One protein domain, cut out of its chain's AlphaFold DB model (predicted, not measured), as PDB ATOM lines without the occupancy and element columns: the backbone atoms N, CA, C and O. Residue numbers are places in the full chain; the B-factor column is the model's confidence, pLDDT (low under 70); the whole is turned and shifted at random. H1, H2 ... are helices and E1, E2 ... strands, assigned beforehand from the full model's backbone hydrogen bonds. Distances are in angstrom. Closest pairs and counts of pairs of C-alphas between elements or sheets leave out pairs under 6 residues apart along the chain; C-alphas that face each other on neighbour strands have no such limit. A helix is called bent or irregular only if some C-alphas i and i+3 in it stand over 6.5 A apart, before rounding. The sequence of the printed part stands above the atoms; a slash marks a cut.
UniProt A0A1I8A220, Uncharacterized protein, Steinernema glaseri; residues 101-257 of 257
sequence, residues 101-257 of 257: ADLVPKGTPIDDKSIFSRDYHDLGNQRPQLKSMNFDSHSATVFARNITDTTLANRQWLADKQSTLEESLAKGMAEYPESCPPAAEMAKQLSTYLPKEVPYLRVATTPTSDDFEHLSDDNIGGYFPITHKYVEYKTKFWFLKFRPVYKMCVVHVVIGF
ATOM      1  N   ALA A 101       5.187  -1.537 -23.599       63.78
ATOM      2  CA  ALA A 101       5.319  -1.665 -25.032       63.78
ATOM      3  C   ALA A 101       3.955  -1.522 -25.709       63.78
ATOM      4  O   ALA A 101       2.990  -2.161 -25.310       63.78
ATOM      5  N   ASP A 102       3.897  -0.729 -26.767       64.19
ATOM      6  CA  ASP A 102       2.704  -0.580 -27.596       64.19
ATOM      7  C   ASP A 102       2.955  -1.202 -28.963       64.19
ATOM      8  O   ASP A 102       4.015  -0.958 -29.546       64.19
ATOM      9  N   LEU A 103       1.974  -1.923 -29.502       63.84
ATOM     10  CA  LEU A 103       1.976  -2.484 -30.847       63.84
ATOM     11  C   LEU A 103       0.790  -1.947 -31.652       63.84
ATOM     12  O   LEU A 103      -0.357  -1.992 -31.217       63.84
ATOM     13  N   VAL A 104       1.078  -1.444 -32.849       67.50
ATOM     14  CA  VAL A 104       0.112  -0.696 -33.658       67.50
ATOM     15  C   VAL A 104       0.189  -1.127 -35.126       67.50
ATOM     16  O   VAL A 104       1.275  -1.035 -35.699       67.50
ATOM     17  N   PRO A 105      -0.898  -1.566 -35.784       65.94
ATOM     18  CA  PRO A 105      -0.908  -1.876 -37.207       65.94
ATOM     19  C   PRO A 105      -0.632  -0.632 -38.065       65.94
ATOM     20  O   PRO A 105      -1.144   0.452 -37.809       65.94
ATOM     21  N   LYS A 106       0.141  -0.779 -39.142       63.16
ATOM     22  CA  LYS A 106       0.512   0.320 -40.053       63.16
ATOM     23  C   LYS A 106      -0.557   0.678 -41.090       63.16
ATOM     24  O   LYS A 106      -0.476   1.743 -41.692       63.16
ATOM     25  N   GLY A 107      -1.492  -0.232 -41.361       63.22
ATOM     26  CA  GLY A 107      -2.506  -0.078 -42.413       63.22
ATOM     27  C   GLY A 107      -3.855   0.437 -41.919       63.22
ATOM     28  O   GLY A 107      -4.671   0.887 -42.723       63.22
ATOM     29  N   THR A 108      -4.093   0.379 -40.611       65.00
ATOM     30  CA  THR A 108      -5.306   0.911 -40.004       65.00
ATOM     31  C   THR A 108      -5.152   2.431 -39.875       65.00
ATOM     32  O   THR A 108      -4.092   2.894 -39.450       65.00
ATOM     33  N   PRO A 109      -6.157   3.244 -40.258       66.12
ATOM     34  CA  PRO A 109      -6.122   4.675 -39.996       66.12
ATOM     35  C   PRO A 109      -6.198   4.895 -38.484       66.12
ATOM     36  O   PRO A 109      -7.257   4.733 -37.879       66.12
ATOM     37  N   ILE A 110      -5.050   5.220 -37.899       74.81
ATOM     38  CA  ILE A 110      -4.880   5.467 -36.472       74.81
ATOM     39  C   ILE A 110      -4.457   6.920 -36.317       74.81
ATOM     40  O   ILE A 110      -3.428   7.330 -36.857       74.81
ATOM     41  N   ASP A 111      -5.270   7.698 -35.608       83.44
ATOM     42  CA  ASP A 111      -4.865   9.017 -35.127       83.44
ATOM     43  C   ASP A 111      -4.238   8.839 -33.742       83.44
ATOM     44  O   ASP A 111      -4.781   8.137 -32.893       83.44
ATOM     45  N   ASP A 112      -3.062   9.413 -33.519       82.25
ATOM     46  CA  ASP A 112      -2.239   9.136 -32.343       82.25
ATOM     47  C   ASP A 112      -1.580  10.414 -31.834       82.25
ATOM     48  O   ASP A 112      -0.968  11.185 -32.583       82.25
ATOM     49  N   LYS A 113      -1.672  10.623 -30.523       84.62
ATOM     50  CA  LYS A 113      -0.956  11.669 -29.817       84.62
ATOM     51  C   LYS A 113      -0.300  11.125 -28.562       84.62
ATOM     52  O   LYS A 113      -0.963  10.741 -27.606       84.62
ATOM     53  N   SER A 114       1.020  11.259 -28.518       79.62
ATOM     54  CA  SER A 114       1.803  11.117 -27.290       79.62
ATOM     55  C   SER A 114       2.169  12.485 -26.701       79.62
ATOM     56  O   SER A 114       2.513  13.424 -27.429       79.62
ATOM     57  N   ILE A 115       2.103  12.593 -25.377       72.62
ATOM     58  CA  ILE A 115       2.552  13.708 -24.546       72.62
ATOM     59  C   ILE A 115       3.563  13.150 -23.545       72.62
ATOM     60  O   ILE A 115       3.309  12.157 -22.866       72.62
ATOM     61  N   PHE A 116       4.706  13.818 -23.454       69.69
ATOM     62  CA  PHE A 116       5.779  13.484 -22.527       69.69
ATOM     63  C   PHE A 116       5.952  14.628 -21.525       69.69
ATOM     64  O   PHE A 116       5.860  15.799 -21.910       69.69
ATOM     65  N   SER A 117       6.203  14.320 -20.250       62.03
ATOM     66  CA  SER A 117       6.556  15.362 -19.278       62.03
ATOM     67  C   SER A 117       7.916  15.985 -19.614       62.03
ATOM     68  O   SER A 117       8.731  15.405 -20.332       62.03
ATOM     69  N   ARG A 118       8.203  17.186 -19.092       48.81
ATOM     70  CA  ARG A 118       9.508  17.843 -19.315       48.81
ATOM     71  C   ARG A 118      10.686  16.993 -18.827       48.81
ATOM     72  O   ARG A 118      11.735  16.999 -19.467       48.81
ATOM     73  N   ASP A 119      10.482  16.187 -17.789       47.41
ATOM     74  CA  ASP A 119      11.508  15.293 -17.241       47.41
ATOM     75  C   ASP A 119      11.903  14.172 -18.222       47.41
ATOM     76  O   ASP A 119      12.978  13.592 -18.097       47.41
ATOM     77  N   TYR A 120      11.086  13.892 -19.245       46.19
ATOM     78  CA  TYR A 120      11.431  12.975 -20.342       46.19
ATOM     79  C   TYR A 120      12.367  13.596 -21.387       46.19
ATOM     80  O   TYR A 120      13.029  12.865 -22.125       46.19
ATOM     81  N   HIS A 121      12.446  14.928 -21.450       41.34
ATOM     82  CA  HIS A 121      13.333  15.646 -22.365       41.34
ATOM     83  C   HIS A 121      14.683  16.016 -21.721       41.34
ATOM     84  O   HIS A 121      15.690  16.019 -22.429       41.34
ATOM     85  N   ASP A 122      14.726  16.253 -20.401       38.00
ATOM     86  CA  ASP A 122      15.909  16.768 -19.681       38.00
ATOM     87  C   ASP A 122      16.751  15.713 -18.928       38.00
ATOM     88  O   ASP A 122      17.823  16.028 -18.405       38.00
ATOM     89  N   LEU A 123      16.356  14.433 -18.908       42.00
ATOM     90  CA  LEU A 123      17.202  13.345 -18.389       42.00
ATOM     91  C   LEU A 123      18.313  12.995 -19.393       42.00
ATOM     92  O   LEU A 123      18.250  11.992 -20.109       42.00
ATOM     93  N   GLY A 124      19.346  13.840 -19.445       39.03
ATOM     94  CA  GLY A 124      20.507  13.777 -20.338       39.03
ATOM     95  C   GLY A 124      21.236  12.424 -20.401       39.03
ATOM     96  O   GLY A 124      22.325  12.285 -19.850       39.03
ATOM     97  N   ASN A 125      20.678  11.478 -21.171       38.81
ATOM     98  CA  ASN A 125      21.134  10.114 -21.519       38.81
ATOM     99  C   ASN A 125      20.338   8.927 -20.933       38.81
ATOM    100  O   ASN A 125      20.811   7.791 -21.033       38.81
ATOM    101  N   GLN A 126      19.138   9.124 -20.388       44.84
ATOM    102  CA  GLN A 126      18.197   8.024 -20.140       44.84
ATOM    103  C   GLN A 126      16.929   8.304 -20.932       44.84
ATOM    104  O   GLN A 126      16.027   8.958 -20.435       44.84
ATOM    105  N   ARG A 127      16.894   7.862 -22.195       49.22
ATOM    106  CA  ARG A 127      15.661   7.888 -22.981       49.22
ATOM    107  C   ARG A 127      14.721   6.841 -22.374       49.22
ATOM    108  O   ARG A 127      15.050   5.660 -22.463       49.22
ATOM    109  N   PRO A 128      13.600   7.233 -21.759       52.69
ATOM    110  CA  PRO A 128      12.618   6.274 -21.267       52.69
ATOM    111  C   PRO A 128      11.967   5.522 -22.424       52.69
ATOM    112  O   PRO A 128      11.669   4.351 -22.265       52.69
ATOM    113  N   GLN A 129      11.852   6.129 -23.613       57.44
ATOM    114  CA  GLN A 129      11.674   5.381 -24.856       57.44
ATOM    115  C   GLN A 129      12.970   4.629 -25.156       57.44
ATOM    116  O   GLN A 129      13.933   5.181 -25.702       57.44
ATOM    117  N   LEU A 130      12.990   3.357 -24.787       52.91
ATOM    118  CA  LEU A 130      14.116   2.483 -25.053       52.91
ATOM    119  C   LEU A 130      14.300   2.288 -26.554       52.91
ATOM    120  O   LEU A 130      15.435   2.276 -27.041       52.91
ATOM    121  N   LYS A 131      13.192   2.103 -27.291       55.28
ATOM    122  CA  LYS A 131      13.233   1.788 -28.720       55.28
ATOM    123  C   LYS A 131      11.860   1.896 -29.384       55.28
ATOM    124  O   LYS A 131      10.874   1.459 -28.809       55.28
ATOM    125  N   SER A 132      11.822   2.371 -30.627       62.03
ATOM    126  CA  SER A 132      10.717   2.079 -31.551       62.03
ATOM    127  C   SER A 132      11.219   1.207 -32.689       62.03
ATOM    128  O   SER A 132      12.330   1.401 -33.190       62.03
ATOM    129  N   MET A 133      10.406   0.240 -33.088       56.53
ATOM    130  CA  MET A 133      10.644  -0.657 -34.206       56.53
ATOM    131  C   MET A 133       9.452  -0.639 -35.147       56.53
ATOM    132  O   MET A 133       8.310  -0.486 -34.739       56.53
ATOM    133  N   ASN A 134       9.735  -0.825 -36.426       60.81
ATOM    134  CA  ASN A 134       8.751  -0.829 -37.490       60.81
ATOM    135  C   ASN A 134       8.835  -2.186 -38.198       60.81
ATOM    136  O   ASN A 134       9.853  -2.487 -38.811       60.81
ATOM    137  N   PHE A 135       7.770  -2.975 -38.129       57.34
ATOM    138  CA  PHE A 135       7.547  -4.239 -38.842       57.34
ATOM    139  C   PHE A 135       6.678  -4.018 -40.085       57.34
ATOM    140  O   PHE A 135       6.064  -2.966 -40.217       57.34
ATOM    141  N   ASP A 136       6.584  -4.981 -41.003       57.91
ATOM    142  CA  ASP A 136       5.837  -4.792 -42.260       57.91
ATOM    143  C   ASP A 136       4.370  -4.414 -42.028       57.91
ATOM    144  O   ASP A 136       3.863  -3.488 -42.658       57.91
ATOM    145  N   SER A 137       3.717  -5.062 -41.061       58.44
ATOM    146  CA  SER A 137       2.332  -4.770 -40.702       58.44
ATOM    147  C   SER A 137       2.175  -3.909 -39.450       58.44
ATOM    148  O   SER A 137       1.083  -3.388 -39.266       58.44
ATOM    149  N   HIS A 138       3.203  -3.749 -38.598       63.78
ATOM    150  CA  HIS A 138       3.070  -3.155 -37.250       63.78
ATOM    151  C   HIS A 138       4.190  -2.173 -36.897       63.78
ATOM    152  O   HIS A 138       5.277  -2.210 -37.458       63.78
ATOM    153  N   SER A 139       3.951  -1.311 -35.923       64.19
ATOM    154  CA  SER A 139       4.927  -0.476 -35.235       64.19
ATOM    155  C   SER A 139       4.909  -0.845 -33.759       64.19
ATOM    156  O   SER A 139       3.838  -0.913 -33.167       64.19
ATOM    157  N   ALA A 140       6.080  -1.091 -33.179       61.69
ATOM    158  CA  ALA A 140       6.251  -1.358 -31.761       61.69
ATOM    159  C   ALA A 140       7.027  -0.222 -31.096       61.69
ATOM    160  O   ALA A 140       8.046   0.220 -31.627       61.69
ATOM    161  N   THR A 141       6.603   0.232 -29.923       65.44
ATOM    162  CA  THR A 141       7.351   1.220 -29.131       65.44
ATOM    163  C   THR A 141       7.474   0.754 -27.698       65.44
ATOM    164  O   THR A 141       6.461   0.471 -27.084       65.44
ATOM    165  N   VAL A 142       8.701   0.691 -27.179       61.09
ATOM    166  CA  VAL A 142       9.022   0.192 -25.840       61.09
ATOM    167  C   VAL A 142       9.579   1.310 -24.970       61.09
ATOM    168  O   VAL A 142      10.466   2.068 -25.382       61.09
ATOM    169  N   PHE A 143       9.104   1.334 -23.735       67.50
ATOM    170  CA  PHE A 143       9.481   2.231 -22.669       67.50
ATOM    171  C   PHE A 143      10.008   1.449 -21.463       67.50
ATOM    172  O   PHE A 143       9.538   0.347 -21.184       67.50
ATOM    173  N   ALA A 144      10.974   2.020 -20.745       64.56
ATOM    174  CA  ALA A 144      11.392   1.539 -19.433       64.56
ATOM    175  C   ALA A 144      11.656   2.680 -18.474       64.56
ATOM    176  O   ALA A 144      12.237   3.707 -18.842       64.56
ATOM    177  N   ARG A 145      11.324   2.432 -17.210       65.75
ATOM    178  CA  ARG A 145      11.647   3.335 -16.118       65.75
ATOM    179  C   ARG A 145      11.981   2.571 -14.850       65.75
ATOM    180  O   ARG A 145      11.437   1.505 -14.582       65.75
ATOM    181  N   ASN A 146      12.854   3.160 -14.040       64.62
ATOM    182  CA  ASN A 146      13.047   2.691 -12.680       64.62
ATOM    183  C   ASN A 146      11.829   3.052 -11.813       64.62
ATOM    184  O   ASN A 146      11.456   4.222 -11.746       64.62
ATOM    185  N   ILE A 147      11.269   2.070 -11.111       65.19
ATOM    186  CA  ILE A 147      10.248   2.228 -10.080       65.19
ATOM    187  C   ILE A 147      10.861   2.978  -8.895       65.19
ATOM    188  O   ILE A 147      11.812   2.520  -8.247       65.19
ATOM    189  N   THR A 148      10.285   4.135  -8.603       71.56
ATOM    190  CA  THR A 148      10.562   4.931  -7.407       71.56
ATOM    191  C   THR A 148       9.318   4.992  -6.517       71.56
ATOM    192  O   THR A 148       8.233   4.576  -6.924       71.56
ATOM    193  N   ASP A 149       9.446   5.548  -5.311       74.25
ATOM    194  CA  ASP A 149       8.289   5.784  -4.434       74.25
ATOM    195  C   ASP A 149       7.256   6.715  -5.100       74.25
ATOM    196  O   ASP A 149       6.051   6.542  -4.932       74.25
ATOM    197  N   THR A 150       7.718   7.647  -5.942       73.88
ATOM    198  CA  THR A 150       6.864   8.501  -6.777       73.88
ATOM    199  C   THR A 150       6.095   7.698  -7.824       73.88
ATOM    200  O   THR A 150       4.906   7.932  -8.019       73.88
ATOM    201  N   THR A 151       6.734   6.716  -8.475       71.88
ATOM    202  CA  THR A 151       6.052   5.801  -9.408       71.88
ATOM    203  C   THR A 151       4.920   5.051  -8.698       71.88
ATOM    204  O   THR A 151       3.808   4.985  -9.216       71.88
ATOM    205  N   LEU A 152       5.163   4.560  -7.476       73.69
ATOM    206  CA  LEU A 152       4.150   3.863  -6.671       73.69
ATOM    207  C   LEU A 152       2.996   4.785  -6.246       73.69
ATOM    208  O   LEU A 152       1.833   4.392  -6.325       73.69
ATOM    209  N   ALA A 153       3.297   6.020  -5.838       79.25
ATOM    210  CA  ALA A 153       2.279   7.012  -5.493       79.25
ATOM    211  C   ALA A 153       1.411   7.393  -6.706       79.25
ATOM    212  O   ALA A 153       0.186   7.451  -6.596       79.25
ATOM    213  N   ASN A 154       2.027   7.591  -7.874       80.12
ATOM    214  CA  ASN A 154       1.317   7.893  -9.118       80.12
ATOM    215  C   ASN A 154       0.452   6.720  -9.595       80.12
ATOM    216  O   ASN A 154      -0.647   6.938 -10.103       80.12
ATOM    217  N   ARG A 155       0.895   5.479  -9.366       78.06
ATOM    218  CA  ARG A 155       0.083   4.284  -9.613       78.06
ATOM    219  C   ARG A 155      -1.169   4.261  -8.739       78.06
ATOM    220  O   ARG A 155      -2.261   4.063  -9.262       78.06
ATOM    221  N   GLN A 156      -1.023   4.473  -7.429       80.31
ATOM    222  CA  GLN A 156      -2.180   4.511  -6.529       80.31
ATOM    223  C   GLN A 156      -3.141   5.632  -6.932       80.31
ATOM    224  O   GLN A 156      -4.346   5.417  -7.010       80.31
ATOM    225  N   TRP A 157      -2.598   6.802  -7.271       86.50
ATOM    226  CA  TRP A 157      -3.391   7.906  -7.796       86.50
ATOM    227  C   TRP A 157      -4.168   7.506  -9.058       86.50
ATOM    228  O   TRP A 157      -5.356   7.814  -9.152       86.50
ATOM    229  N   LEU A 158      -3.538   6.802 -10.007       85.62
ATOM    230  CA  LEU A 158      -4.210   6.354 -11.227       85.62
ATOM    231  C   LEU A 158      -5.342   5.381 -10.912       85.62
ATOM    232  O   LEU A 158      -6.439   5.565 -11.428       85.62
ATOM    233  N   ALA A 159      -5.108   4.410 -10.029       84.38
ATOM    234  CA  ALA A 159      -6.136   3.468  -9.595       84.38
ATOM    235  C   ALA A 159      -7.336   4.187  -8.950       84.38
ATOM    236  O   ALA A 159      -8.486   3.884  -9.262       84.38
ATOM    237  N   ASP A 160      -7.080   5.202  -8.119       87.75
ATOM    238  CA  ASP A 160      -8.127   5.978  -7.445       87.75
ATOM    239  C   ASP A 160      -8.892   6.916  -8.398       87.75
ATOM    240  O   ASP A 160     -10.029   7.308  -8.115       87.75
ATOM    241  N   LYS A 161      -8.268   7.333  -9.509       88.19
ATOM    242  CA  LYS A 161      -8.813   8.332 -10.446       88.19
ATOM    243  C   LYS A 161      -9.244   7.777 -11.795       88.19
ATOM    244  O   LYS A 161      -9.853   8.527 -12.555       88.19
ATOM    245  N   GLN A 162      -9.007   6.498 -12.077       86.19
ATOM    246  CA  GLN A 162      -9.304   5.886 -13.370       86.19
ATOM    247  C   GLN A 162     -10.759   6.115 -13.802       86.19
ATOM    248  O   GLN A 162     -10.991   6.631 -14.890       86.19
ATOM    249  N   SER A 163     -11.734   5.855 -12.928       88.25
ATOM    250  CA  SER A 163     -13.158   6.064 -13.240       88.25
ATOM    251  C   SER A 163     -13.492   7.521 -13.578       88.25
ATOM    252  O   SER A 163     -14.294   7.798 -14.466       88.25
ATOM    253  N   THR A 164     -12.844   8.473 -12.903       89.06
ATOM    254  CA  THR A 164     -13.028   9.907 -13.163       89.06
ATOM    255  C   THR A 164     -12.405  10.314 -14.499       89.06
ATOM    256  O   THR A 164     -12.971  11.147 -15.210       89.06
ATOM    257  N   LEU A 165     -11.255   9.731 -14.854       88.62
ATOM    258  CA  LEU A 165     -10.612   9.939 -16.152       88.62
ATOM    259  C   LEU A 165     -11.466   9.360 -17.283       88.62
ATOM    260  O   LEU A 165     -11.691  10.050 -18.274       88.62
ATOM    261  N   GLU A 166     -11.997   8.148 -17.111       90.31
ATOM    262  CA  GLU A 166     -12.896   7.506 -18.074       90.31
ATOM    263  C   GLU A 166     -14.188   8.308 -18.275       90.31
ATOM    264  O   GLU A 166     -14.587   8.554 -19.412       90.31
ATOM    265  N   GLU A 167     -14.815   8.791 -17.197       89.75
ATOM    266  CA  GLU A 167     -16.018   9.626 -17.285       89.75
ATOM    267  C   GLU A 167     -15.731  10.965 -17.981       89.75
ATOM    268  O   GLU A 167     -16.519  11.428 -18.810       89.75
ATOM    269  N   SER A 168     -14.596  11.593 -17.666       87.44
ATOM    270  CA  SER A 168     -14.186  12.855 -18.291       87.44
ATOM    271  C   SER A 168     -13.909  12.668 -19.780       87.44
ATOM    272  O   SER A 168     -14.342  13.485 -20.593       87.44
ATOM    273  N   LEU A 169     -13.253  11.563 -20.145       90.31
ATOM    274  CA  LEU A 169     -12.997  11.219 -21.535       90.31
ATOM    275  C   LEU A 169     -14.306  10.937 -22.274       90.31
ATOM    276  O   LEU A 169     -14.535  11.525 -23.322       90.31
ATOM    277  N   ALA A 170     -15.216  10.146 -21.702       91.44
ATOM    278  CA  ALA A 170     -16.525   9.878 -22.298       91.44
ATOM    279  C   ALA A 170     -17.336  11.164 -22.546       91.44
ATOM    280  O   ALA A 170     -17.973  11.303 -23.593       91.44
ATOM    281  N   LYS A 171     -17.280  12.135 -21.621       91.12
ATOM    282  CA  LYS A 171     -17.885  13.464 -21.811       91.12
ATOM    283  C   LYS A 171     -17.234  14.230 -22.963       91.12
ATOM    284  O   LYS A 171     -17.959  14.760 -23.797       91.12
ATOM    285  N   GLY A 172     -15.903  14.246 -23.041       89.81
ATOM    286  CA  GLY A 172     -15.175  14.885 -24.144       89.81
ATOM    287  C   GLY A 172     -15.454  14.229 -25.500       89.81
ATOM    288  O   GLY A 172     -15.638  14.911 -26.502       89.81
ATOM    289  N   MET A 173     -15.577  12.902 -25.536       93.06
ATOM    290  CA  MET A 173     -15.922  12.142 -26.742       93.06
ATOM    291  C   MET A 173     -17.345  12.450 -27.229       93.06
ATOM    292  O   MET A 173     -17.590  12.480 -28.435       93.06
ATOM    293  N   ALA A 174     -18.284  12.735 -26.319       92.12
ATOM    294  CA  ALA A 174     -19.660  13.096 -26.667       92.12
ATOM    295  C   ALA A 174     -19.768  14.411 -27.467       92.12
ATOM    296  O   ALA A 174     -20.772  14.626 -28.147       92.12
ATOM    297  N   GLU A 175     -18.730  15.255 -27.455       94.56
ATOM    298  CA  GLU A 175     -18.637  16.457 -28.299       94.56
ATOM    299  C   GLU A 175     -18.451  16.128 -29.792       94.56
ATOM    300  O   GLU A 175     -18.600  17.005 -30.642       94.56
ATOM    301  N   TYR A 176     -18.197  14.858 -30.130       93.38
ATOM    302  CA  TYR A 176     -17.968  14.374 -31.492       93.38
ATOM    303  C   TYR A 176     -19.086  13.422 -31.962       93.38
ATOM    304  O   TYR A 176     -18.836  12.248 -32.228       93.38
ATOM    305  N   PRO A 177     -20.345  13.878 -32.112       92.12
ATOM    306  CA  PRO A 177     -21.461  13.002 -32.484       92.12
ATOM    307  C   PRO A 177     -21.390  12.487 -33.930       92.12
ATOM    308  O   PRO A 177     -22.084  11.529 -34.272       92.12
ATOM    309  N   GLU A 178     -20.572  13.110 -34.783       91.00
ATOM    310  CA  GLU A 178     -20.484  12.804 -36.219       91.00
ATOM    311  C   GLU A 178     -19.110  12.294 -36.674       91.00
ATOM    312  O   GLU A 178     -18.916  12.007 -37.855       91.00
ATOM    313  N   SER A 179     -18.152  12.152 -35.758       91.06
ATOM    314  CA  SER A 179     -16.804  11.688 -36.080       91.06
ATOM    315  C   SER A 179     -16.169  10.949 -34.909       91.06
ATOM    316  O   SER A 179     -16.623  11.043 -33.771       91.06
ATOM    317  N   CYS A 180     -15.071  10.244 -35.179       91.19
ATOM    318  CA  CYS A 180     -14.186   9.832 -34.101       91.19
ATOM    319  C   CYS A 180     -13.496  11.081 -33.507       91.19
ATOM    320  O   CYS A 180     -13.129  11.977 -34.276       91.19
ATOM    321  N   PRO A 181     -13.352  11.188 -32.175       93.44
ATOM    322  CA  PRO A 181     -12.626  12.288 -31.550       93.44
ATOM    323  C   PRO A 181     -11.142  12.268 -31.962       93.44
ATOM    324  O   PRO A 181     -10.540  11.193 -31.996       93.44
ATOM    325  N   PRO A 182     -10.522  13.427 -32.242       92.88
ATOM    326  CA  PRO A 182      -9.092  13.501 -32.503       92.88
ATOM    327  C   PRO A 182      -8.276  13.119 -31.264       92.88
ATOM    328  O   PRO A 182      -8.500  13.650 -30.170       92.88
ATOM    329  N   ALA A 183      -7.271  12.266 -31.443       90.75
ATOM    330  CA  ALA A 183      -6.381  11.817 -30.377       90.75
ATOM    331  C   ALA A 183      -5.673  12.994 -29.689       90.75
ATOM    332  O   ALA A 183      -5.505  13.006 -28.470       90.75
ATOM    333  N   ALA A 184      -5.305  14.023 -30.459       88.25
ATOM    334  CA  ALA A 184      -4.638  15.209 -29.936       88.25
ATOM    335  C   ALA A 184      -5.494  16.010 -28.943       88.25
ATOM    336  O   ALA A 184      -4.972  16.477 -27.928       88.25
ATOM    337  N   GLU A 185      -6.795  16.145 -29.209       91.44
ATOM    338  CA  GLU A 185      -7.713  16.862 -28.319       91.44
ATOM    339  C   GLU A 185      -7.990  16.050 -27.054       91.44
ATOM    340  O   GLU A 185      -7.924  16.588 -25.948       91.44
ATOM    341  N   MET A 186      -8.185  14.737 -27.195       92.00
ATOM    342  CA  MET A 186      -8.359  13.832 -26.054       92.00
ATOM    343  C   MET A 186      -7.120  13.821 -25.148       92.00
ATOM    344  O   MET A 186      -7.235  13.964 -23.931       92.00
ATOM    345  N   ALA A 187      -5.917  13.737 -25.729       88.75
ATOM    346  CA  ALA A 187      -4.664  13.788 -24.979       88.75
ATOM    347  C   ALA A 187      -4.507  15.117 -24.228       88.75
ATOM    348  O   ALA A 187      -4.112  15.139 -23.061       88.75
ATOM    349  N   LYS A 188      -4.852  16.237 -24.872       87.38
ATOM    350  CA  LYS A 188      -4.817  17.561 -24.248       87.38
ATOM    351  C   LYS A 188      -5.787  17.650 -23.073       87.38
ATOM    352  O   LYS A 188      -5.371  18.097 -22.007       87.38
ATOM    353  N   GLN A 189      -7.032  17.202 -23.236       86.81
ATOM    354  CA  GLN A 189      -8.020  17.173 -22.155       86.81
ATOM    355  C   GLN A 189      -7.507  16.344 -20.972       86.81
ATOM    356  O   GLN A 189      -7.396  16.871 -19.864       86.81
ATOM    357  N   LEU A 190      -7.089  15.099 -21.212       86.81
ATOM    358  CA  LEU A 190      -6.568  14.204 -20.175       86.81
ATOM    359  C   LEU A 190      -5.354  14.786 -19.446       86.81
ATOM    360  O   LEU A 190      -5.296  14.731 -18.221       86.81
ATOM    361  N   SER A 191      -4.428  15.421 -20.169       84.12
ATOM    362  CA  SER A 191      -3.221  16.010 -19.576       84.12
ATOM    363  C   SER A 191      -3.500  17.075 -18.508       84.12
ATOM    364  O   SER A 191      -2.653  17.307 -17.651       84.12
ATOM    365  N   THR A 192      -4.686  17.695 -18.513       82.94
ATOM    366  CA  THR A 192      -5.078  18.673 -17.482       82.94
ATOM    367  C   THR A 192      -5.468  18.035 -16.149       82.94
ATOM    368  O   THR A 192      -5.378  18.692 -15.112       82.94
ATOM    369  N   TYR A 193      -5.872  16.763 -16.166       81.25
ATOM    370  CA  TYR A 193      -6.278  16.001 -14.983       81.25
ATOM    371  C   TYR A 193      -5.138  15.172 -14.394       81.25
ATOM    372  O   TYR A 193      -5.220  14.749 -13.241       81.25
ATOM    373  N   LEU A 194      -4.086  14.929 -15.178       79.44
ATOM    374  CA  LEU A 194      -2.928  14.163 -14.742       79.44
ATOM    375  C   LEU A 194      -2.040  14.981 -13.785       79.44
ATOM    376  O   LEU A 194      -1.866  16.189 -13.969       79.44
ATOM    377  N   PRO A 195      -1.424  14.333 -12.777       73.06
ATOM    378  CA  PRO A 195      -0.357  14.924 -11.989       73.06
ATOM    379  C   PRO A 195       0.736  15.507 -12.889       73.06
ATOM    380  O   PRO A 195       1.074  14.950 -13.932       73.06
ATOM    381  N   LYS A 196       1.372  16.600 -12.456       67.12
ATOM    382  CA  LYS A 196       2.510  17.190 -13.191       67.12
ATOM    383  C   LYS A 196       3.677  16.215 -13.383       67.12
ATOM    384  O   LYS A 196       4.505  16.422 -14.264       67.12
ATOM    385  N   GLU A 197       3.729  15.182 -12.552       63.34
ATOM    386  CA  GLU A 197       4.779  14.170 -12.520       63.34
ATOM    387  C   GLU A 197       4.484  12.965 -13.418       63.34
ATOM    388  O   GLU A 197       5.315  12.060 -13.479       63.34
ATOM    389  N   VAL A 198       3.342  12.933 -14.125       67.00
ATOM    390  CA  VAL A 198       3.044  11.849 -15.068       67.00
ATOM    391  C   VAL A 198       3.958  11.966 -16.281       67.00
ATOM    392  O   VAL A 198       3.843  12.924 -17.045       67.00
ATOM    393  N   PRO A 199       4.873  11.012 -16.482       67.75
ATOM    394  CA  PRO A 199       5.876  11.099 -17.522       67.75
ATOM    395  C   PRO A 199       5.359  10.865 -18.936       67.75
ATOM    396  O   PRO A 199       5.943  11.396 -19.881       67.75
ATOM    397  N   TYR A 200       4.330  10.034 -19.088       79.19
ATOM    398  CA  TYR A 200       3.875   9.569 -20.385       79.19
ATOM    399  C   TYR A 200       2.357   9.486 -20.438       79.19
ATOM    400  O   TYR A 200       1.725   8.871 -19.583       79.19
ATOM    401  N   LEU A 201       1.788  10.074 -21.479       84.69
ATOM    402  CA  LEU A 201       0.406   9.887 -21.881       84.69
ATOM    403  C   LEU A 201       0.399   9.646 -23.385       84.69
ATOM    404  O   LEU A 201       0.912  10.469 -24.140       84.69
ATOM    405  N   ARG A 202      -0.230   8.572 -23.836       86.25
ATOM    406  CA  ARG A 202      -0.557   8.356 -25.240       86.25
ATOM    407  C   ARG A 202      -2.040   8.127 -25.386       86.25
ATOM    408  O   ARG A 202      -2.648   7.389 -24.620       86.25
ATOM    409  N   VAL A 203      -2.609   8.785 -26.381       89.00
ATOM    410  CA  VAL A 203      -3.969   8.546 -26.824       89.00
ATOM    411  C   VAL A 203      -3.905   8.139 -28.280       89.00
ATOM    412  O   VAL A 203      -3.324   8.862 -29.081       89.00
ATOM    413  N   ALA A 204      -4.501   7.005 -28.614       89.38
ATOM    414  CA  ALA A 204      -4.670   6.558 -29.988       89.38
ATOM    415  C   ALA A 204      -6.152   6.315 -30.259       89.38
ATOM    416  O   ALA A 204      -6.864   5.804 -29.399       89.38
ATOM    417  N   THR A 205      -6.636   6.675 -31.441       90.81
ATOM    418  CA  THR A 205      -7.998   6.366 -31.871       90.81
ATOM    419  C   THR A 205      -7.973   5.437 -33.069       90.81
ATOM    420  O   THR A 205      -7.246   5.650 -34.040       90.81
ATOM    421  N   THR A 206      -8.743   4.361 -32.973       90.12
ATOM    422  CA  THR A 206      -8.718   3.237 -33.908       90.12
ATOM    423  C   THR A 206     -10.145   2.830 -34.298       90.12
ATOM    424  O   THR A 206     -11.103   3.139 -33.587       90.12
ATOM    425  N   PRO A 207     -10.347   2.123 -35.420       87.94
ATOM    426  CA  PRO A 207     -11.648   1.554 -35.768       87.94
ATOM    427  C   PRO A 207     -12.111   0.456 -34.802       87.94
ATOM    428  O   PRO A 207     -13.306   0.372 -34.506       87.94
ATOM    429  N   THR A 208     -11.192  -0.388 -34.323       84.19
ATOM    430  CA  THR A 208     -11.492  -1.529 -33.447       84.19
ATOM    431  C   THR A 208     -10.483  -1.656 -32.308       84.19
ATOM    432  O   THR A 208      -9.370  -1.150 -32.390       84.19
ATOM    433  N   SER A 209     -10.858  -2.365 -31.240       79.81
ATOM    434  CA  SER A 209      -9.970  -2.602 -30.094       79.81
ATOM    435  C   SER A 209      -8.704  -3.377 -30.457       79.81
ATOM    436  O   SER A 209      -7.687  -3.203 -29.798       79.81
ATOM    437  N   ASP A 210      -8.768  -4.211 -31.494       74.25
ATOM    438  CA  ASP A 210      -7.684  -5.119 -31.888       74.25
ATOM    439  C   ASP A 210      -6.610  -4.403 -32.724       74.25
ATOM    440  O   ASP A 210      -5.534  -4.940 -32.977       74.25
ATOM    441  N   ASP A 211      -6.889  -3.163 -33.136       74.94
ATOM    442  CA  ASP A 211      -5.965  -2.300 -33.867       74.94
ATOM    443  C   ASP A 211      -4.938  -1.606 -32.948       74.94
ATOM    444  O   ASP A 211      -4.161  -0.770 -33.405       74.94
ATOM    445  N   PHE A 212      -4.926  -1.900 -31.647       72.06
ATOM    446  CA  PHE A 212      -3.914  -1.395 -30.724       72.06
ATOM    447  C   PHE A 212      -3.724  -2.375 -29.574       72.06
ATOM    448  O   PHE A 212      -4.642  -2.637 -28.797       72.06
ATOM    449  N   GLU A 213      -2.506  -2.880 -29.434       69.31
ATOM    450  CA  GLU A 213      -2.146  -3.781 -28.350       69.31
ATOM    451  C   GLU A 213      -1.182  -3.067 -27.407       69.31
ATOM    452  O   GLU A 213      -0.191  -2.464 -27.825       69.31
ATOM    453  N   HIS A 214      -1.495  -3.130 -26.121       69.31
ATOM    454  CA  HIS A 214      -0.690  -2.551 -25.066       69.31
ATOM    455  C   HIS A 214      -0.189  -3.657 -24.147       69.31
ATOM    456  O   HIS A 214      -0.980  -4.419 -23.595       69.31
ATOM    457  N   LEU A 215       1.123  -3.720 -23.966       59.97
ATOM    458  CA  LEU A 215       1.804  -4.682 -23.115       59.97
ATOM    459  C   LEU A 215       2.564  -3.903 -22.047       59.97
ATOM    460  O   LEU A 215       3.581  -3.288 -22.349       59.97
ATOM    461  N   SER A 216       2.113  -3.906 -20.799       62.56
ATOM    462  CA  SER A 216       2.819  -3.194 -19.730       62.56
ATOM    463  C   SER A 216       2.934  -3.985 -18.445       62.56
ATOM    464  O   SER A 216       2.181  -4.916 -18.174       62.56
ATOM    465  N   ASP A 217       3.933  -3.600 -17.656       57.69
ATOM    466  CA  ASP A 217       3.944  -3.858 -16.228       57.69
ATOM    467  C   ASP A 217       3.030  -2.830 -15.539       57.69
ATOM    468  O   ASP A 217       3.313  -1.628 -15.564       57.69
ATOM    469  N   ASP A 218       1.970  -3.307 -14.875       60.12
ATOM    470  CA  ASP A 218       1.004  -2.497 -14.112       60.12
ATOM    471  C   ASP A 218       1.649  -1.571 -13.065       60.12
ATOM    472  O   ASP A 218       1.002  -0.672 -12.520       60.12
ATOM    473  N   ASN A 219       2.919  -1.796 -12.716       59.66
ATOM    474  CA  ASN A 219       3.662  -0.925 -11.811       59.66
ATOM    475  C   ASN A 219       4.062   0.416 -12.421       59.66
ATOM    476  O   ASN A 219       4.371   1.332 -11.660       59.66
ATOM    477  N   ILE A 220       4.097   0.538 -13.747       64.06
ATOM    478  CA  ILE A 220       4.548   1.761 -14.421       64.06
ATOM    479  C   ILE A 220       3.468   2.413 -15.259       64.06
ATOM    480  O   ILE A 220       3.795   3.269 -16.069       64.06
ATOM    481  N   GLY A 221       2.202   2.038 -15.116       72.50
ATOM    482  CA  GLY A 221       1.175   2.668 -15.923       72.50
ATOM    483  C   GLY A 221      -0.190   2.026 -15.848       72.50
ATOM    484  O   GLY A 221      -0.442   1.134 -15.045       72.50
ATOM    485  N   GLY A 222      -1.074   2.517 -16.707       78.75
ATOM    486  CA  GLY A 222      -2.379   1.935 -16.941       78.75
ATOM    487  C   GLY A 222      -2.825   2.158 -18.373       78.75
ATOM    488  O   GLY A 222      -2.457   3.142 -19.021       78.75
ATOM    489  N   TYR A 223      -3.642   1.228 -18.843       84.88
ATOM    490  CA  TYR A 223      -4.247   1.254 -20.158       84.88
ATOM    491  C   TYR A 223      -5.741   1.003 -20.039       84.88
ATOM    492  O   TYR A 223      -6.164   0.062 -19.368       84.88
ATOM    493  N   PHE A 224      -6.539   1.835 -20.699       87.00
ATOM    494  CA  PHE A 224      -7.975   1.615 -20.798       87.00
ATOM    495  C   PHE A 224      -8.505   2.069 -22.167       87.00
ATOM    496  O   PHE A 224      -8.238   3.197 -22.601       87.00
ATOM    497  N   PRO A 225      -9.244   1.196 -22.877       90.50
ATOM    498  CA  PRO A 225      -9.934   1.547 -24.110       90.50
ATOM    499  C   PRO A 225     -11.379   1.997 -23.839       90.50
ATOM    500  O   PRO A 225     -12.111   1.353 -23.088       90.50
ATOM    501  N   ILE A 226     -11.836   3.057 -24.514       92.19
ATOM    502  CA  ILE A 226     -13.234   3.516 -24.467       92.19
ATOM    503  C   ILE A 226     -13.840   3.500 -25.868       92.19
ATOM    504  O   ILE A 226     -13.296   4.072 -26.810       92.19
ATOM    505  N   THR A 227     -14.998   2.854 -26.010       94.06
ATOM    506  CA  THR A 227     -15.721   2.806 -27.287       94.06
ATOM    507  C   THR A 227     -16.564   4.062 -27.487       94.06
ATOM    508  O   THR A 227     -17.436   4.370 -26.676       94.06
ATOM    509  N   HIS A 228     -16.367   4.733 -28.619       94.31
ATOM    510  CA  HIS A 228     -17.206   5.827 -29.096       94.31
ATOM    511  C   HIS A 228     -18.180   5.347 -30.163       94.31
ATOM    512  O   HIS A 228     -17.796   4.599 -31.063       94.31
ATOM    513  N   LYS A 229     -19.417   5.839 -30.129       93.12
ATOM    514  CA  LYS A 229     -20.390   5.644 -31.211       93.12
ATOM    515  C   LYS A 229     -20.732   6.996 -31.813       93.12
ATOM    516  O   LYS A 229     -21.086   7.919 -31.089       93.12
ATOM    517  N   TYR A 230     -20.682   7.080 -33.135       92.00
ATOM    518  CA  TYR A 230     -20.971   8.308 -33.868       92.00
ATOM    519  C   TYR A 230     -21.791   8.018 -35.125       92.00
ATOM    520  O   TYR A 230     -21.894   6.875 -35.583       92.00
ATOM    521  N   VAL A 231     -22.421   9.055 -35.669       90.00
ATOM    522  CA  VAL A 231     -23.255   8.965 -36.868       90.00
ATOM    523  C   VAL A 231     -22.600   9.736 -37.998       90.00
ATOM    524  O   VAL A 231     -22.551  10.961 -37.993       90.00
ATOM    525  N   GLU A 232     -22.154   9.011 -39.011       85.19
ATOM    526  CA  GLU A 232     -21.651   9.607 -40.238       85.19
ATOM    527  C   GLU A 232     -22.807   9.771 -41.233       85.19
ATOM    528  O   GLU A 232     -23.580   8.841 -41.474       85.19
ATOM    529  N   TYR A 233     -22.942  10.950 -41.833       81.31
ATOM    530  CA  TYR A 233     -23.971  11.202 -42.840       81.31
ATOM    531  C   TYR A 233     -23.364  11.181 -44.235       81.31
ATOM    532  O   TYR A 233     -22.396  11.889 -44.507       81.31
ATOM    533  N   LYS A 234     -23.980  10.441 -45.163       76.38
ATOM    534  CA  LYS A 234     -23.590  10.538 -46.572       76.38
ATOM    535  C   LYS A 234     -24.096  11.858 -47.149       76.38
ATOM    536  O   LYS A 234     -25.287  12.165 -47.098       76.38
ATOM    537  N   THR A 235     -23.205  12.635 -47.744       68.38
ATOM    538  CA  THR A 235     -23.568  13.833 -48.503       68.38
ATOM    539  C   THR A 235     -23.855  13.445 -49.951       68.38
ATOM    540  O   THR A 235     -22.989  12.946 -50.664       68.38
ATOM    541  N   LYS A 236     -25.103  13.639 -50.396       52.38
ATOM    542  CA  LYS A 236     -25.484  13.477 -51.816       52.38
ATOM    543  C   LYS A 236     -25.306  14.785 -52.599       52.38
ATOM    544  O   LYS A 236     -25.017  14.760 -53.787       52.38
ATOM    545  N   PHE A 237     -25.446  15.907 -51.899       60.19
ATOM    546  CA  PHE A 237     -25.122  17.266 -52.329       60.19
ATOM    547  C   PHE A 237     -24.458  17.974 -51.140       60.19
ATOM    548  O   PHE A 237     -24.731  17.607 -49.997       60.19
ATOM    549  N   TRP A 238     -23.607  18.976 -51.382       59.28
ATOM    550  CA  TRP A 238     -22.791  19.623 -50.335       59.28
ATOM    551  C   TRP A 238     -23.612  20.148 -49.132       59.28
ATOM    552  O   TRP A 238     -23.119  20.176 -48.012       59.28
ATOM    553  N   PHE A 239     -24.892  20.474 -49.333       64.50
ATOM    554  CA  PHE A 239     -25.796  21.004 -48.304       64.50
ATOM    555  C   PHE A 239     -26.818  19.991 -47.747       64.50
ATOM    556  O   PHE A 239     -27.591  20.341 -46.861       64.50
ATOM    557  N   LEU A 240     -26.862  18.748 -48.249       62.84
ATOM    558  CA  LEU A 240     -27.903  17.775 -47.890       62.84
ATOM    559  C   LEU A 240     -27.289  16.488 -47.315       62.84
ATOM    560  O   LEU A 240     -26.860  15.593 -48.054       62.84
ATOM    561  N   LYS A 241     -27.275  16.394 -45.979       71.00
ATOM    562  CA  LYS A 241     -26.969  15.161 -45.238       71.00
ATOM    563  C   LYS A 241     -28.113  14.163 -45.443       71.00
ATOM    564  O   LYS A 241     -29.264  14.479 -45.163       71.00
ATOM    565  N   PHE A 242     -27.816  12.965 -45.942       66.19
ATOM    566  CA  PHE A 242     -28.808  11.916 -46.184       66.19
ATOM    567  C   PHE A 242     -28.286  10.559 -45.702       66.19
ATOM    568  O   PHE A 242     -27.133  10.218 -45.934       66.19
ATOM    569  N   ARG A 243     -29.177   9.759 -45.101       76.06
ATOM    570  CA  ARG A 243     -28.917   8.412 -44.551       76.06
ATOM    571  C   ARG A 243     -27.847   8.381 -43.439       76.06
ATOM    572  O   ARG A 243     -26.658   8.391 -43.755       76.06
ATOM    573  N   PRO A 244     -28.254   8.281 -42.160       83.31
ATOM    574  CA  PRO A 244     -27.305   8.079 -41.073       83.31
ATOM    575  C   PRO A 244     -26.624   6.714 -41.215       83.31
ATOM    576  O   PRO A 244     -27.281   5.700 -41.465       83.31
ATOM    577  N   VAL A 245     -25.306   6.693 -41.055       86.62
ATOM    578  CA  VAL A 245     -24.496   5.484 -40.951       86.62
ATOM    579  C   VAL A 245     -23.914   5.454 -39.548       86.62
ATOM    580  O   VAL A 245     -23.079   6.282 -39.194       86.62
ATOM    581  N   TYR A 246     -24.369   4.500 -38.744       88.88
ATOM    582  CA  TYR A 246     -23.827   4.295 -37.409       88.88
ATOM    583  C   TYR A 246     -22.430   3.693 -37.514       88.88
ATOM    584  O   TYR A 246     -22.219   2.682 -38.190       88.88
ATOM    585  N   LYS A 247     -21.481   4.340 -36.853       91.12
ATOM    586  CA  LYS A 247     -20.075   3.971 -36.808       91.12
ATOM    587  C   LYS A 247     -19.620   3.888 -35.360       91.12
ATOM    588  O   LYS A 247     -20.272   4.398 -34.445       91.12
ATOM    589  N   MET A 248     -18.487   3.236 -35.174       92.44
ATOM    590  CA  MET A 248     -17.795   3.198 -33.900       92.44
ATOM    591  C   MET A 248     -16.302   3.380 -34.118       92.44
ATOM    592  O   MET A 248     -15.791   3.090 -35.200       92.44
ATOM    593  N   CYS A 249     -15.640   3.874 -33.084       93.00
ATOM    594  CA  CYS A 249     -14.195   3.847 -32.956       93.00
ATOM    595  C   CYS A 249     -13.832   3.586 -31.491       93.00
ATOM    596  O   CYS A 249     -14.688   3.681 -30.605       93.00
ATOM    597  N   VAL A 250     -12.579   3.241 -31.231       92.88
ATOM    598  CA  VAL A 250     -12.045   2.995 -29.894       92.88
ATOM    599  C   VAL A 250     -10.968   4.031 -29.607       92.88
ATOM    600  O   VAL A 250     -10.092   4.274 -30.429       92.88
ATOM    601  N   VAL A 251     -11.057   4.673 -28.445       93.31
ATOM    602  CA  VAL A 251     -10.039   5.586 -27.922       93.31
ATOM    603  C   VAL A 251      -9.221   4.816 -26.896       93.31
ATOM    604  O   VAL A 251      -9.723   4.454 -25.837       93.31
ATOM    605  N   HIS A 252      -7.970   4.549 -27.232       91.12
ATOM    606  CA  HIS A 252      -6.980   3.876 -26.406       91.12
ATOM    607  C   HIS A 252      -6.207   4.918 -25.613       91.12
ATOM    608  O   HIS A 252      -5.579   5.792 -26.208       91.12
ATOM    609  N   VAL A 253      -6.233   4.829 -24.285       90.06
ATOM    610  CA  VAL A 253      -5.437   5.695 -23.413       90.06
ATOM    611  C   VAL A 253      -4.391   4.860 -22.709       90.06
ATOM    612  O   VAL A 253      -4.728   3.900 -22.024       90.06
ATOM    613  N   VAL A 254      -3.133   5.256 -22.859       86.50
ATOM    614  CA  VAL A 254      -1.984   4.687 -22.164       86.50
ATOM    615  C   VAL A 254      -1.368   5.777 -21.301       86.50
ATOM    616  O   VAL A 254      -0.989   6.835 -21.800       86.50
ATOM    617  N   ILE A 255      -1.245   5.524 -20.007       85.06
ATOM    618  CA  ILE A 255      -0.554   6.400 -19.063       85.06
ATOM    619  C   ILE A 255       0.635   5.626 -18.519       85.06
ATOM    620  O   ILE A 255       0.450   4.537 -17.996       85.06
ATOM    621  N   GLY A 256       1.839   6.182 -18.637       78.81
ATOM    622  CA  GLY A 256       3.059   5.622 -18.057       78.81
ATOM    623  C   GLY A 256       3.579   6.487 -16.906       78.81
ATOM    624  O   GLY A 256       3.313   7.689 -16.903       78.81
ATOM    625  N   PHE A 257       4.339   5.893 -15.975       72.75
ATOM    626  CA  PHE A 257       4.942   6.458 -14.754       72.75
ATOM    627  C   PHE A 257       6.428   6.151 -14.593       72.75
ATOM    628  O   PHE A 257       6.992   5.281 -15.285       72.75
TER     629      PHE A 257
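Overview. This is residues 101 to 257 of the 257 residues of an uncharacterized protein of Steinernema glaseri (UniProt A0A1I8A220). Two four-stranded sheets stand partly face to face, and on the other side of the sheet that holds E7 and E8 pack the bent helix H2 and the shorter H3. E7 and E8 make a long hairpin whose far end, about residues 237 to 240, makes one end of the longest axis. The printed part has 157 residues, with three named helices and eight named strands in the order E1 E2 H1 E3 E4 H2 H3 E5 E6 E7 E8; both sheets, E3-E4-E1-E6 and E2-E5-E8-E7, are antiparallel, and the class is mixed, helices and strands. The whole is compact, with a radius of gyration of the C-alphas of 17.3 A and spans of 57 by 38 by 25 A.

Arrangement. Start at E1, residues 101 to 105, an inner strand with antiparallel neighbours E4, residues 138 to 146, and E6, residues 213 to 216; N 102 and O 141, 2.8 A, and N 101 and O 215, 2.7 A, are within hydrogen-bond range. Edge strand E3, residues 129 to 134, forms a hairpin with E4, with N 133 and O 140 at 2.8 A. Next comes E2, residues 111 to 116, an edge strand of the second, twisted sheet; its neighbour is E5, residues 200 to 206, with N 113 and O 203 at 2.8 A. E8, residues 240 to 256, is the next neighbour of E5, with N 202 and O 254 at 2.8 A, and forms a hairpin with edge strand E7, residues 221 to 237, with N 226 and O 251 at 2.9 A. The sheets form a sandwich, two sheets face to face, with facing parts 10.3 A centre to centre. H1, residues 119 to 122, is on neither sheet. H2, residues 149 to 173, was assigned as one helix by its hydrogen bonds but is bent, with C-alphas 160 and 163 7.7 A apart; its arms H2a, residues 149 to 160, and H2b, residues 163 to 173, stand at a steep tilt of 66 degrees. With H3, residues 183 to 191, they make two layers, helices on one face of the second sheet; H3 has a height over the sheet of 7.8 A, its closest C-alphas to E2 being Ala 184 and Lys 113, 5.1 A. H2b and H3, a helical hairpin, touch at C-alphas 169 and 186, 7.0 A. In H2a, H2b and H3 every O i to N i+4 pair is within hydrogen-bond range; H1 is too short for one.

Along the chain. Find C-alpha 101 at (5.319, -1.665, -25.032), where E1 begins. E4 is 27.2 A long, H2a 16.7 A and H2b 15.1 A. E7 runs 47.2 A to C-alpha 237 at (-25.122, 17.266, -52.329); E8, 44.7 A, bends by 85 degrees at residue 243 and ends at C-alpha 256, (3.059, 5.622, -18.057).

Size, cuts and confidence. The two C-alphas farthest apart are those of Asp 149 and Phe 237, 59.5 A. The printed part has no cut and no long link. Mean pLDDT of the printed part is 75.5; 60 residues are under 70, among them residues 116 to 147.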